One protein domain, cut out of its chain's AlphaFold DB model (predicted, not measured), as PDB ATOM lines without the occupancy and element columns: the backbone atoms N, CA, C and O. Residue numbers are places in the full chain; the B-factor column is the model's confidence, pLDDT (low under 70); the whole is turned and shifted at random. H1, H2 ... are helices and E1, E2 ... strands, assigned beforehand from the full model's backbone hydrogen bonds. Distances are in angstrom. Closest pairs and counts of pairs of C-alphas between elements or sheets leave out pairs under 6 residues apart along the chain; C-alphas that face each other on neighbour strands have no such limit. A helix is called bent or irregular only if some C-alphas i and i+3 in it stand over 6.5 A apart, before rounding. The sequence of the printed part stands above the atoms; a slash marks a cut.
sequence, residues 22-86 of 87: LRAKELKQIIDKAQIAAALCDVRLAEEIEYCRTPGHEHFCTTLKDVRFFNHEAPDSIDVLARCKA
ATOM      1  N   LEU A  22      73.603 170.216 127.478       66.00
ATOM      2  CA  LEU A  22      73.699 169.244 128.562       66.00
ATOM      3  C   LEU A  22      75.076 169.312 129.226       66.00
ATOM      4  O   LEU A  22      76.107 169.195 128.569       66.00
ATOM      5  N   ARG A  23      75.073 169.478 130.549       72.00
ATOM      6  CA  ARG A  23      76.283 169.462 131.379       72.00
ATOM      7  C   ARG A  23      76.769 168.028 131.605       72.00
ATOM      8  O   ARG A  23      75.988 167.081 131.486       72.00
ATOM      9  N   ALA A  24      78.021 167.858 132.027       74.12
ATOM     10  CA  ALA A  24      78.672 166.564 132.257       74.12
ATOM     11  C   ALA A  24      77.839 165.580 133.114       74.12
ATOM     12  O   ALA A  24      77.852 164.373 132.870       74.12
ATOM     13  N   LYS A  25      77.035 166.078 134.064       77.06
ATOM     14  CA  LYS A  25      76.106 165.261 134.866       77.06
ATOM     15  C   LYS A  25      74.989 164.613 134.039       77.06
ATOM     16  O   LYS A  25      74.717 163.426 134.213       77.06
ATOM     17  N   GLU A  26      74.325 165.370 133.169       80.00
ATOM     18  CA  GLU A  26      73.257 164.831 132.314       80.00
ATOM     19  C   GLU A  26      73.837 163.945 131.215       80.00
ATOM     20  O   GLU A  26      73.290 162.886 130.908       80.00
ATOM     21  N   LEU A  27      75.004 164.327 130.691       79.25
ATOM     22  CA  LEU A  27      75.729 163.529 129.718       79.25
ATOM     23  C   LEU A  27      76.096 162.148 130.284       79.25
ATOM     24  O   LEU A  27      75.841 161.137 129.632       79.25
ATOM     25  N   LYS A  28      76.586 162.083 131.529       82.31
ATOM     26  CA  LYS A  28      76.826 160.817 132.236       82.31
ATOM     27  C   LYS A  28      75.570 159.960 132.331       82.31
ATOM     28  O   LYS A  28      75.633 158.766 132.060       82.31
ATOM     29  N   GLN A  29      74.426 160.545 132.686       82.88
ATOM     30  CA  GLN A  29      73.173 159.791 132.772       82.88
ATOM     31  C   GLN A  29      72.761 159.195 131.422       82.88
ATOM     32  O   GLN A  29      72.243 158.082 131.385       82.88
ATOM     33  N   ILE A  30      72.989 159.912 130.322       83.12
ATOM     34  CA  ILE A  30      72.700 159.416 128.972       83.12
ATOM     35  C   ILE A  30      73.682 158.309 128.587       83.12
ATOM     36  O   ILE A  30      73.243 157.260 128.123       83.12
ATOM     37  N   ILE A  31      74.983 158.508 128.816       83.06
ATOM     38  CA  ILE A  31      76.023 157.512 128.520       83.06
ATOM     39  C   ILE A  31      75.768 156.215 129.287       83.06
ATOM     40  O   ILE A  31      75.866 155.139 128.703       83.06
ATOM     41  N   ASP A  32      75.413 156.316 130.567       82.69
ATOM     42  CA  ASP A  32      75.154 155.166 131.427       82.69
ATOM     43  C   ASP A  32      73.867 154.436 131.017       82.69
ATOM     44  O   ASP A  32      73.876 153.226 130.799       82.69
ATOM     45  N   LYS A  33      72.770 155.165 130.782       82.88
ATOM     46  CA  LYS A  33      71.496 154.553 130.366       82.88
ATOM     47  C   LYS A  33      71.558 153.926 128.978       82.88
ATOM     48  O   LYS A  33      70.985 152.863 128.765       82.88
ATOM     49  N   ALA A  34      72.217 154.590 128.031       81.94
ATOM     50  CA  ALA A  34      72.319 154.124 126.652       81.94
ATOM     51  C   ALA A  34      73.565 153.258 126.397       81.94
ATOM     52  O   ALA A  34      73.757 152.809 125.270       81.94
ATOM     53  N   GLN A  35      74.394 153.018 127.423       81.19
ATOM     54  CA  GLN A  35      75.646 152.255 127.339       81.19
ATOM     55  C   GLN A  35      76.516 152.701 126.150       81.19
ATOM     56  O   GLN A  35      76.986 151.898 125.342       81.19
ATOM     57  N   ILE A  36      76.704 154.018 126.023       82.44
ATOM     58  CA  ILE A  36      77.384 154.622 124.876       82.44
ATOM     59  C   ILE A  36      78.872 154.263 124.909       82.44
ATOM     60  O   ILE A  36      79.600 154.671 125.813       82.44
ATOM     61  N   ALA A  37      79.325 153.534 123.886       81.06
ATOM     62  CA  ALA A  37      80.732 153.180 123.709       81.06
ATOM     63  C   ALA A  37      81.540 154.246 122.953       81.06
ATOM     64  O   ALA A  37      82.733 154.423 123.210       81.06
ATOM     65  N   ALA A  38      80.879 154.953 122.030       81.06
ATOM     66  CA  ALA A  38      81.485 155.988 121.209       81.06
ATOM     67  C   ALA A  38      80.595 157.234 121.137       81.06
ATOM     68  O   ALA A  38      79.400 157.118 120.861       81.06
ATOM     69  N   ALA A  39      81.172 158.418 121.348       79.19
ATOM     70  CA  ALA A  39      80.467 159.693 121.253       79.19
ATOM     71  C   ALA A  39      81.093 160.606 120.197       79.19
ATOM     72  O   ALA A  39      82.313 160.687 120.045       79.19
ATOM     73  N   LEU A  40      80.230 161.324 119.484       76.12
ATOM     74  CA  LEU A  40      80.614 162.344 118.520       76.12
ATOM     75  C   LEU A  40      80.102 163.694 118.984       76.12
ATOM     76  O   LEU A  40      78.905 163.862 119.207       76.12
ATOM     77  N   CYS A  41      81.020 164.639 119.144       76.69
ATOM     78  CA  CYS A  41      80.733 165.920 119.771       76.69
ATOM     79  C   CYS A  41      81.385 167.071 119.017       76.69
ATOM     80  O   CYS A  41      82.382 166.887 118.324       76.69
ATOM     81  N   ASP A  42      80.808 168.258 119.132       77.31
ATOM     82  CA  ASP A  42      81.426 169.467 118.603       77.31
ATOM     83  C   ASP A  42      82.597 169.867 119.510       77.31
ATOM     84  O   ASP A  42      82.522 169.716 120.732       77.31
ATOM     85  N   VAL A  43      83.676 170.397 118.932       76.38
ATOM     86  CA  VAL A  43      84.843 170.852 119.708       76.38
ATOM     87  C   VAL A  43      84.484 171.886 120.781       76.38
ATOM     88  O   VAL A  43      85.103 171.922 121.839       76.38
ATOM     89  N   ARG A  44      83.437 172.692 120.567       72.69
ATOM     90  CA  ARG A  44      82.982 173.710 121.528       72.69
ATOM     91  C   ARG A  44      82.396 173.106 122.807       72.69
ATOM     92  O   ARG A  44      82.259 173.816 123.794       72.69
ATOM     93  N   LEU A  45      82.055 171.818 122.789       73.00
ATOM     94  CA  LEU A  45      81.530 171.047 123.920       73.00
ATOM     95  C   LEU A  45      82.517 169.954 124.372       73.00
ATOM     96  O   LEU A  45      82.137 169.028 125.090       73.00
ATOM     97  N   ALA A  46      83.781 170.041 123.944       76.00
ATOM     98  CA  ALA A  46      84.797 169.039 124.250       76.00
ATOM     99  C   ALA A  46      85.112 168.933 125.743       76.00
ATOM    100  O   ALA A  46      85.329 167.832 126.236       76.00
ATOM    101  N   GLU A  47      85.069 170.052 126.464       79.38
ATOM    102  CA  GLU A  47      85.394 170.115 127.891       79.38
ATOM    103  C   GLU A  47      84.459 169.229 128.737       79.38
ATOM    104  O   GLU A  47      84.916 168.375 129.496       79.38
ATOM    105  N   GLU A  48      83.143 169.325 128.520       79.12
ATOM    106  CA  GLU A  48      82.150 168.535 129.265       79.12
ATOM    107  C   GLU A  48      82.260 167.026 128.974       79.12
ATOM    108  O   GLU A  48      82.002 166.188 129.846       79.12
ATOM    109  N   ILE A  49      82.667 166.664 127.754       79.06
ATOM    110  CA  ILE A  49      82.878 165.270 127.350       79.06
ATOM    111  C   ILE A  49      84.204 164.712 127.881       79.06
ATOM    112  O   ILE A  49      84.264 163.548 128.278       79.06
ATOM    113  N   GLU A  50      85.253 165.532 127.933       81.75
ATOM    114  CA  GLU A  50      86.554 165.167 128.499       81.75
ATOM    115  C   GLU A  50      86.424 164.885 129.999       81.75
ATOM    116  O   GLU A  50      87.020 163.928 130.496       81.75
ATOM    117  N   TYR A  51      85.556 165.610 130.711       82.69
ATOM    118  CA  TYR A  51      85.191 165.291 132.097       82.69
ATOM    119  C   TYR A  51      84.520 163.924 132.251       82.69
ATOM    120  O   TYR A  51      84.669 163.276 133.286       82.69
ATOM    121  N   CYS A  52      83.797 163.460 131.232       80.62
ATOM    122  CA  CYS A  52      83.217 162.118 131.225       80.62
ATOM    123  C   CYS A  52      84.238 161.033 130.845       80.62
ATOM    124  O   CYS A  52      84.046 159.870 131.200       80.62
ATOM    125  N   ARG A  53      85.333 161.401 130.166       81.62
ATOM    126  CA  ARG A  53      86.414 160.492 129.751       81.62
ATOM    127  C   ARG A  53      87.562 160.404 130.760       81.62
ATOM    128  O   ARG A  53      88.248 159.389 130.808       81.62
ATOM    129  N   THR A  54      87.782 161.443 131.560       80.44
ATOM    130  CA  THR A  54      88.945 161.535 132.450       80.44
ATOM    131  C   THR A  54      88.771 160.642 133.684       80.44
ATOM    132  O   THR A  54      87.862 160.885 134.487       80.44
ATOM    133  N   PRO A  55      89.628 159.622 133.883       73.94
ATOM    134  CA  PRO A  55      89.578 158.778 135.070       73.94
ATOM    135  C   PRO A  55      89.907 159.606 136.319       73.94
ATOM    136  O   PRO A  55      90.948 160.254 136.389       73.94
ATOM    137  N   GLY A  56      89.005 159.593 137.303       74.12
ATOM    138  CA  GLY A  56      89.121 160.373 138.544       74.12
ATOM    139  C   GLY A  56      88.221 161.611 138.612       74.12
ATOM    140  O   GLY A  56      88.120 162.226 139.669       74.12
ATOM    141  N   HIS A  57      87.519 161.951 137.529       77.12
ATOM    142  CA  HIS A  57      86.505 163.002 137.546       77.12
ATOM    143  C   HIS A  57      85.157 162.463 138.062       77.12
ATOM    144  O   HIS A  57      84.801 161.313 137.794       77.12
ATOM    145  N   GLU A  58      84.357 163.286 138.753       77.75
ATOM    146  CA  GLU A  58      83.058 162.884 139.346       77.75
ATOM    147  C   GLU A  58      82.086 162.279 138.305       77.75
ATOM    148  O   GLU A  58      81.230 161.430 138.591       77.75
ATOM    149  N   HIS A  59      82.258 162.675 137.045       79.06
ATOM    150  CA  HIS A  59      81.421 162.266 135.924       79.06
ATOM    151  C   HIS A  59      82.077 161.240 134.993       79.06
ATOM    152  O   HIS A  59      81.527 160.955 133.932       79.06
ATOM    153  N   PHE A  60      83.179 160.610 135.412       81.38
ATOM    154  CA  PHE A  60      83.828 159.550 134.642       81.38
ATOM    155  C   PHE A  60      82.844 158.422 134.286       81.38
ATOM    156  O   PHE A  60      82.088 157.940 135.145       81.38
ATOM    157  N   CYS A  61      82.859 158.018 133.017       79.25
ATOM    158  CA  CYS A  61      82.047 156.950 132.448       79.25
ATOM    159  C   CYS A  61      82.966 155.892 131.828       79.25
ATOM    160  O   CYS A  61      83.592 156.136 130.803       79.25
ATOM    161  N   THR A  62      83.007 154.687 132.404       78.44
ATOM    162  CA  THR A  62      83.872 153.600 131.898       78.44
ATOM    163  C   THR A  62      83.450 153.062 130.529       78.44
ATOM    164  O   THR A  62      84.234 152.392 129.855       78.44
ATOM    165  N   THR A  63      82.197 153.288 130.139       81.56
ATOM    166  CA  THR A  63      81.638 152.783 128.886       81.56
ATOM    167  C   THR A  63      82.129 153.602 127.699       81.56
ATOM    168  O   THR A  63      82.324 153.046 126.623       81.56
ATOM    169  N   LEU A  64      82.402 154.894 127.911       81.69
ATOM    170  CA  LEU A  64      82.821 155.830 126.879       81.69
ATOM    171  C   LEU A  64      84.307 155.631 126.547       81.69
ATOM    172  O   LEU A  64      85.184 156.133 127.248       81.69
ATOM    173  N   LYS A  65      84.584 154.889 125.474       79.00
ATOM    174  CA  LYS A  65      85.949 154.542 125.045       79.00
ATOM    175  C   LYS A  65      86.471 155.491 123.981       79.00
ATOM    176  O   LYS A  65      87.591 155.984 124.078       79.00
ATOM    177  N   ASP A  66      85.632 155.767 122.989       80.00
ATOM    178  CA  ASP A  66      85.998 156.573 121.835       80.00
ATOM    179  C   ASP A  66      85.189 157.864 121.808       80.00
ATOM    180  O   ASP A  66      83.965 157.870 121.716       80.00
ATOM    181  N   VAL A  67      85.889 158.987 121.849       81.56
ATOM    182  CA  VAL A  67      85.293 160.305 121.660       81.56
ATOM    183  C   VAL A  67      85.943 160.920 120.442       81.56
ATOM    184  O   VAL A  67      87.169 160.995 120.357       81.56
ATOM    185  N   ARG A  68      85.125 161.362 119.490       80.38
ATOM    186  CA  ARG A  68      85.607 162.055 118.299       80.38
ATOM    187  C   ARG A  68      84.954 163.418 118.195       80.38
ATOM    188  O   ARG A  68      83.740 163.552 118.337       80.38
ATOM    189  N   PHE A  69      85.776 164.421 117.913       78.56
ATOM    190  CA  PHE A  69      85.305 165.781 117.716       78.56
ATOM    191  C   PHE A  69      85.093 166.063 116.230       78.56
ATOM    192  O   PHE A  69      85.946 165.737 115.395       78.56
ATOM    193  N   PHE A  70      83.950 166.653 115.895       69.69
ATOM    194  CA  PHE A  70      83.711 167.246 114.583       69.69
ATOM    195  C   PHE A  70      83.909 168.764 114.660       69.69
ATOM    196  O   PHE A  70      83.841 169.346 115.743       69.69
ATOM    197  N   ASN A  71      84.168 169.397 113.511       63.34
ATOM    198  CA  ASN A  71      84.435 170.838 113.410       63.34
ATOM    199  C   ASN A  71      85.762 171.298 114.055       63.34
ATOM    200  O   ASN A  71      85.871 172.408 114.567       63.34
ATOM    201  N   HIS A  72      86.772 170.427 114.031       60.59
ATOM    202  CA  HIS A  72      88.121 170.693 114.523       60.59
ATOM    203  C   HIS A  72      89.137 170.367 113.418       60.59
ATOM    204  O   HIS A  72      88.973 169.378 112.704       60.59
ATOM    205  N   GLU A  73      90.168 171.200 113.259       58.22
ATOM    206  CA  GLU A  73      91.228 171.045 112.245       58.22
ATOM    207  C   GLU A  73      92.332 170.056 112.676       58.22
ATOM    208  O   GLU A  73      93.447 170.097 112.161       58.22
ATOM    209  N   ALA A  74      92.057 169.152 113.626       60.69
ATOM    210  CA  ALA A  74      93.026 168.123 113.998       60.69
ATOM    211  C   ALA A  74      92.938 166.889 113.087       60.69
ATOM    212  O   ALA A  74      91.847 166.507 112.657       60.69
ATOM    213  N   PRO A  75      94.065 166.188 112.876       58.81
ATOM    214  CA  PRO A  75      94.108 164.951 112.095       58.81
ATOM    215  C   PRO A  75      93.218 163.821 112.650       58.81
ATOM    216  O   PRO A  75      92.827 162.932 111.900       58.81
ATOM    217  N   ASP A  76      92.853 163.869 113.935       61.75
ATOM    218  CA  ASP A  76      91.970 162.896 114.598       61.75
ATOM    219  C   ASP A  76      90.469 163.174 114.447       61.75
ATOM    220  O   ASP A  76      89.632 162.400 114.940       61.75
ATOM    221  N   SER A  77      90.114 164.287 113.807       60.88
ATOM    222  CA  SER A  77      88.731 164.693 113.619       60.88
ATOM    223  C   SER A  77      88.034 163.832 112.576       60.88
ATOM    224  O   SER A  77      88.612 163.411 111.571       60.88
ATOM    225  N   ILE A  78      86.739 163.592 112.795       63.28
ATOM    226  CA  ILE A  78      85.950 162.740 111.897       63.28
ATOM    227  C   ILE A  78      85.891 163.291 110.467       63.28
ATOM    228  O   ILE A  78      85.725 162.513 109.539       63.28
ATOM    229  N   ASP A  79      86.071 164.601 110.274       64.25
ATOM    230  CA  ASP A  79      86.098 165.225 108.946       64.25
ATOM    231  C   ASP A  79      87.303 164.746 108.113       64.25
ATOM    232  O   ASP A  79      87.163 164.376 106.945       64.25
ATOM    233  N   VAL A  80      88.473 164.636 108.752       62.38
ATOM    234  CA  VAL A  80      89.710 164.137 108.133       62.38
ATOM    235  C   VAL A  80      89.615 162.631 107.880       62.38
ATOM    236  O   VAL A  80      89.909 162.164 106.779       62.38
ATOM    237  N   LEU A  81      89.127 161.860 108.856       64.25
ATOM    238  CA  LEU A  81      88.966 160.409 108.710       64.25
ATOM    239  C   LEU A  81      87.896 160.033 107.675       64.25
ATOM    240  O   LEU A  81      88.080 159.074 106.927       64.25
ATOM    241  N   ALA A  82      86.798 160.789 107.597       60.28
ATOM    242  CA  ALA A  82      85.764 160.588 106.586       60.28
ATOM    243  C   ALA A  82      86.293 160.866 105.174       60.28
ATOM    244  O   ALA A  82      85.931 160.145 104.247       60.28
ATOM    245  N   ARG A  83      87.191 161.850 105.013       59.09
ATOM    246  CA  ARG A  83      87.892 162.094 103.741       59.09
ATOM    247  C   ARG A  83      88.860 160.969 103.379       59.09
ATOM    248  O   ARG A  83      88.897 160.573 102.221       59.09
ATOM    249  N   CYS A  84      89.597 160.416 104.344       56.50
ATOM    250  CA  CYS A  84      90.543 159.325 104.080       56.50
ATOM    251  C   CYS A  84      89.879 157.975 103.756       56.50
ATOM    252  O   CYS A  84      90.503 157.147 103.103       56.50
ATOM    253  N   LYS A  85      88.639 157.724 104.198       54.72
ATOM    254  CA  LYS A  85      87.940 156.440 103.976       54.72
ATOM    255  C   LYS A  85      87.111 156.378 102.684       54.72
ATOM    256  O   LYS A  85      86.416 155.389 102.469       54.72
ATOM    257  N   ALA A  86      87.139 157.440 101.881       46.38
ATOM    258  CA  ALA A  86      86.381 157.571 100.637       46.38
ATOM    259  C   ALA A  86      87.193 157.231  99.367       46.38
ATOM    260  O   ALA A  86      86.666 157.411  98.268       46.38
TER     261      ALA A  86
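What this domain is: This is residues 22 to 86 of the 87 residues of the protein "AMP-binding enzyme" of Mycetohabitans endofungorum (UniProt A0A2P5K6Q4). Two short parallel strands, E1 and E2, lie side by side in the middle of an elongated model, with helices H1 and H2 toward one end and the small helix H3 at the other, where residues 81 to 86 stick out. The printed part has 65 residues, with three named helices and two named strands in the order H1, E1, H2, E2, H3, and its class is mixed, helices and strands. It is compact, with a radius of gyration of the C-alphas of 12.4 A, and spans 37 by 21 by 20 A.

Where its parts are: H1, residues 24 to 34, begins at C-alpha 24 (78.672, 166.564, 132.257) and is 15.1 A long. E1, residues 38 to 42, is 13.7 A long. H2, residues 43 to 53, is 14.5 A long and irregular, with C-alphas 44 and 47 7.7 A apart. E2, residues 66 to 70, is 13.1 A long. H3, residues 78 to 84, ends at C-alpha 84 (90.543, 159.325, 104.080).

How they stand to each other: E1 and E2 are parallel neighbours at 24 degrees, with N 39 and O 66 at 2.9 A and N 41 and O 68 at 3.0 A, within hydrogen-bond range. E1, H2 and E2 form a strand-helix-strand unit, two parallel strands with a helix between them along the chain, and its crossover is right-handed. The closest C-alphas of H2 and E2, Val 43 and Phe 69, are 5.5 A apart. H1 and H2 touch, closest at the C-alphas of Ala 24 and Glu 48, 5.0 A. They run the same way at a steep tilt of 68 degrees, only just short of about perpendicular. The closest C-alphas of E2 and H3, Phe 70 and Ile 78, are 5.7 A apart. H3 is apart from H1, H2 and E1. In H1 and H3 every O i to N i+4 pair is within hydrogen-bond range; in H2 3 of 7 are, beside 5 of 8 O i to N i+3 pairs.

The domain as a whole: The C-alphas farthest apart, of Glu 58 and Ala 86, are 39.2 A apart. The printed part has no cut. The link from H2 to E2, residues 54 to 65, is long. The mean pLDDT of the printed part is 74.1, and residues 22 and 70 to 86 are under 70.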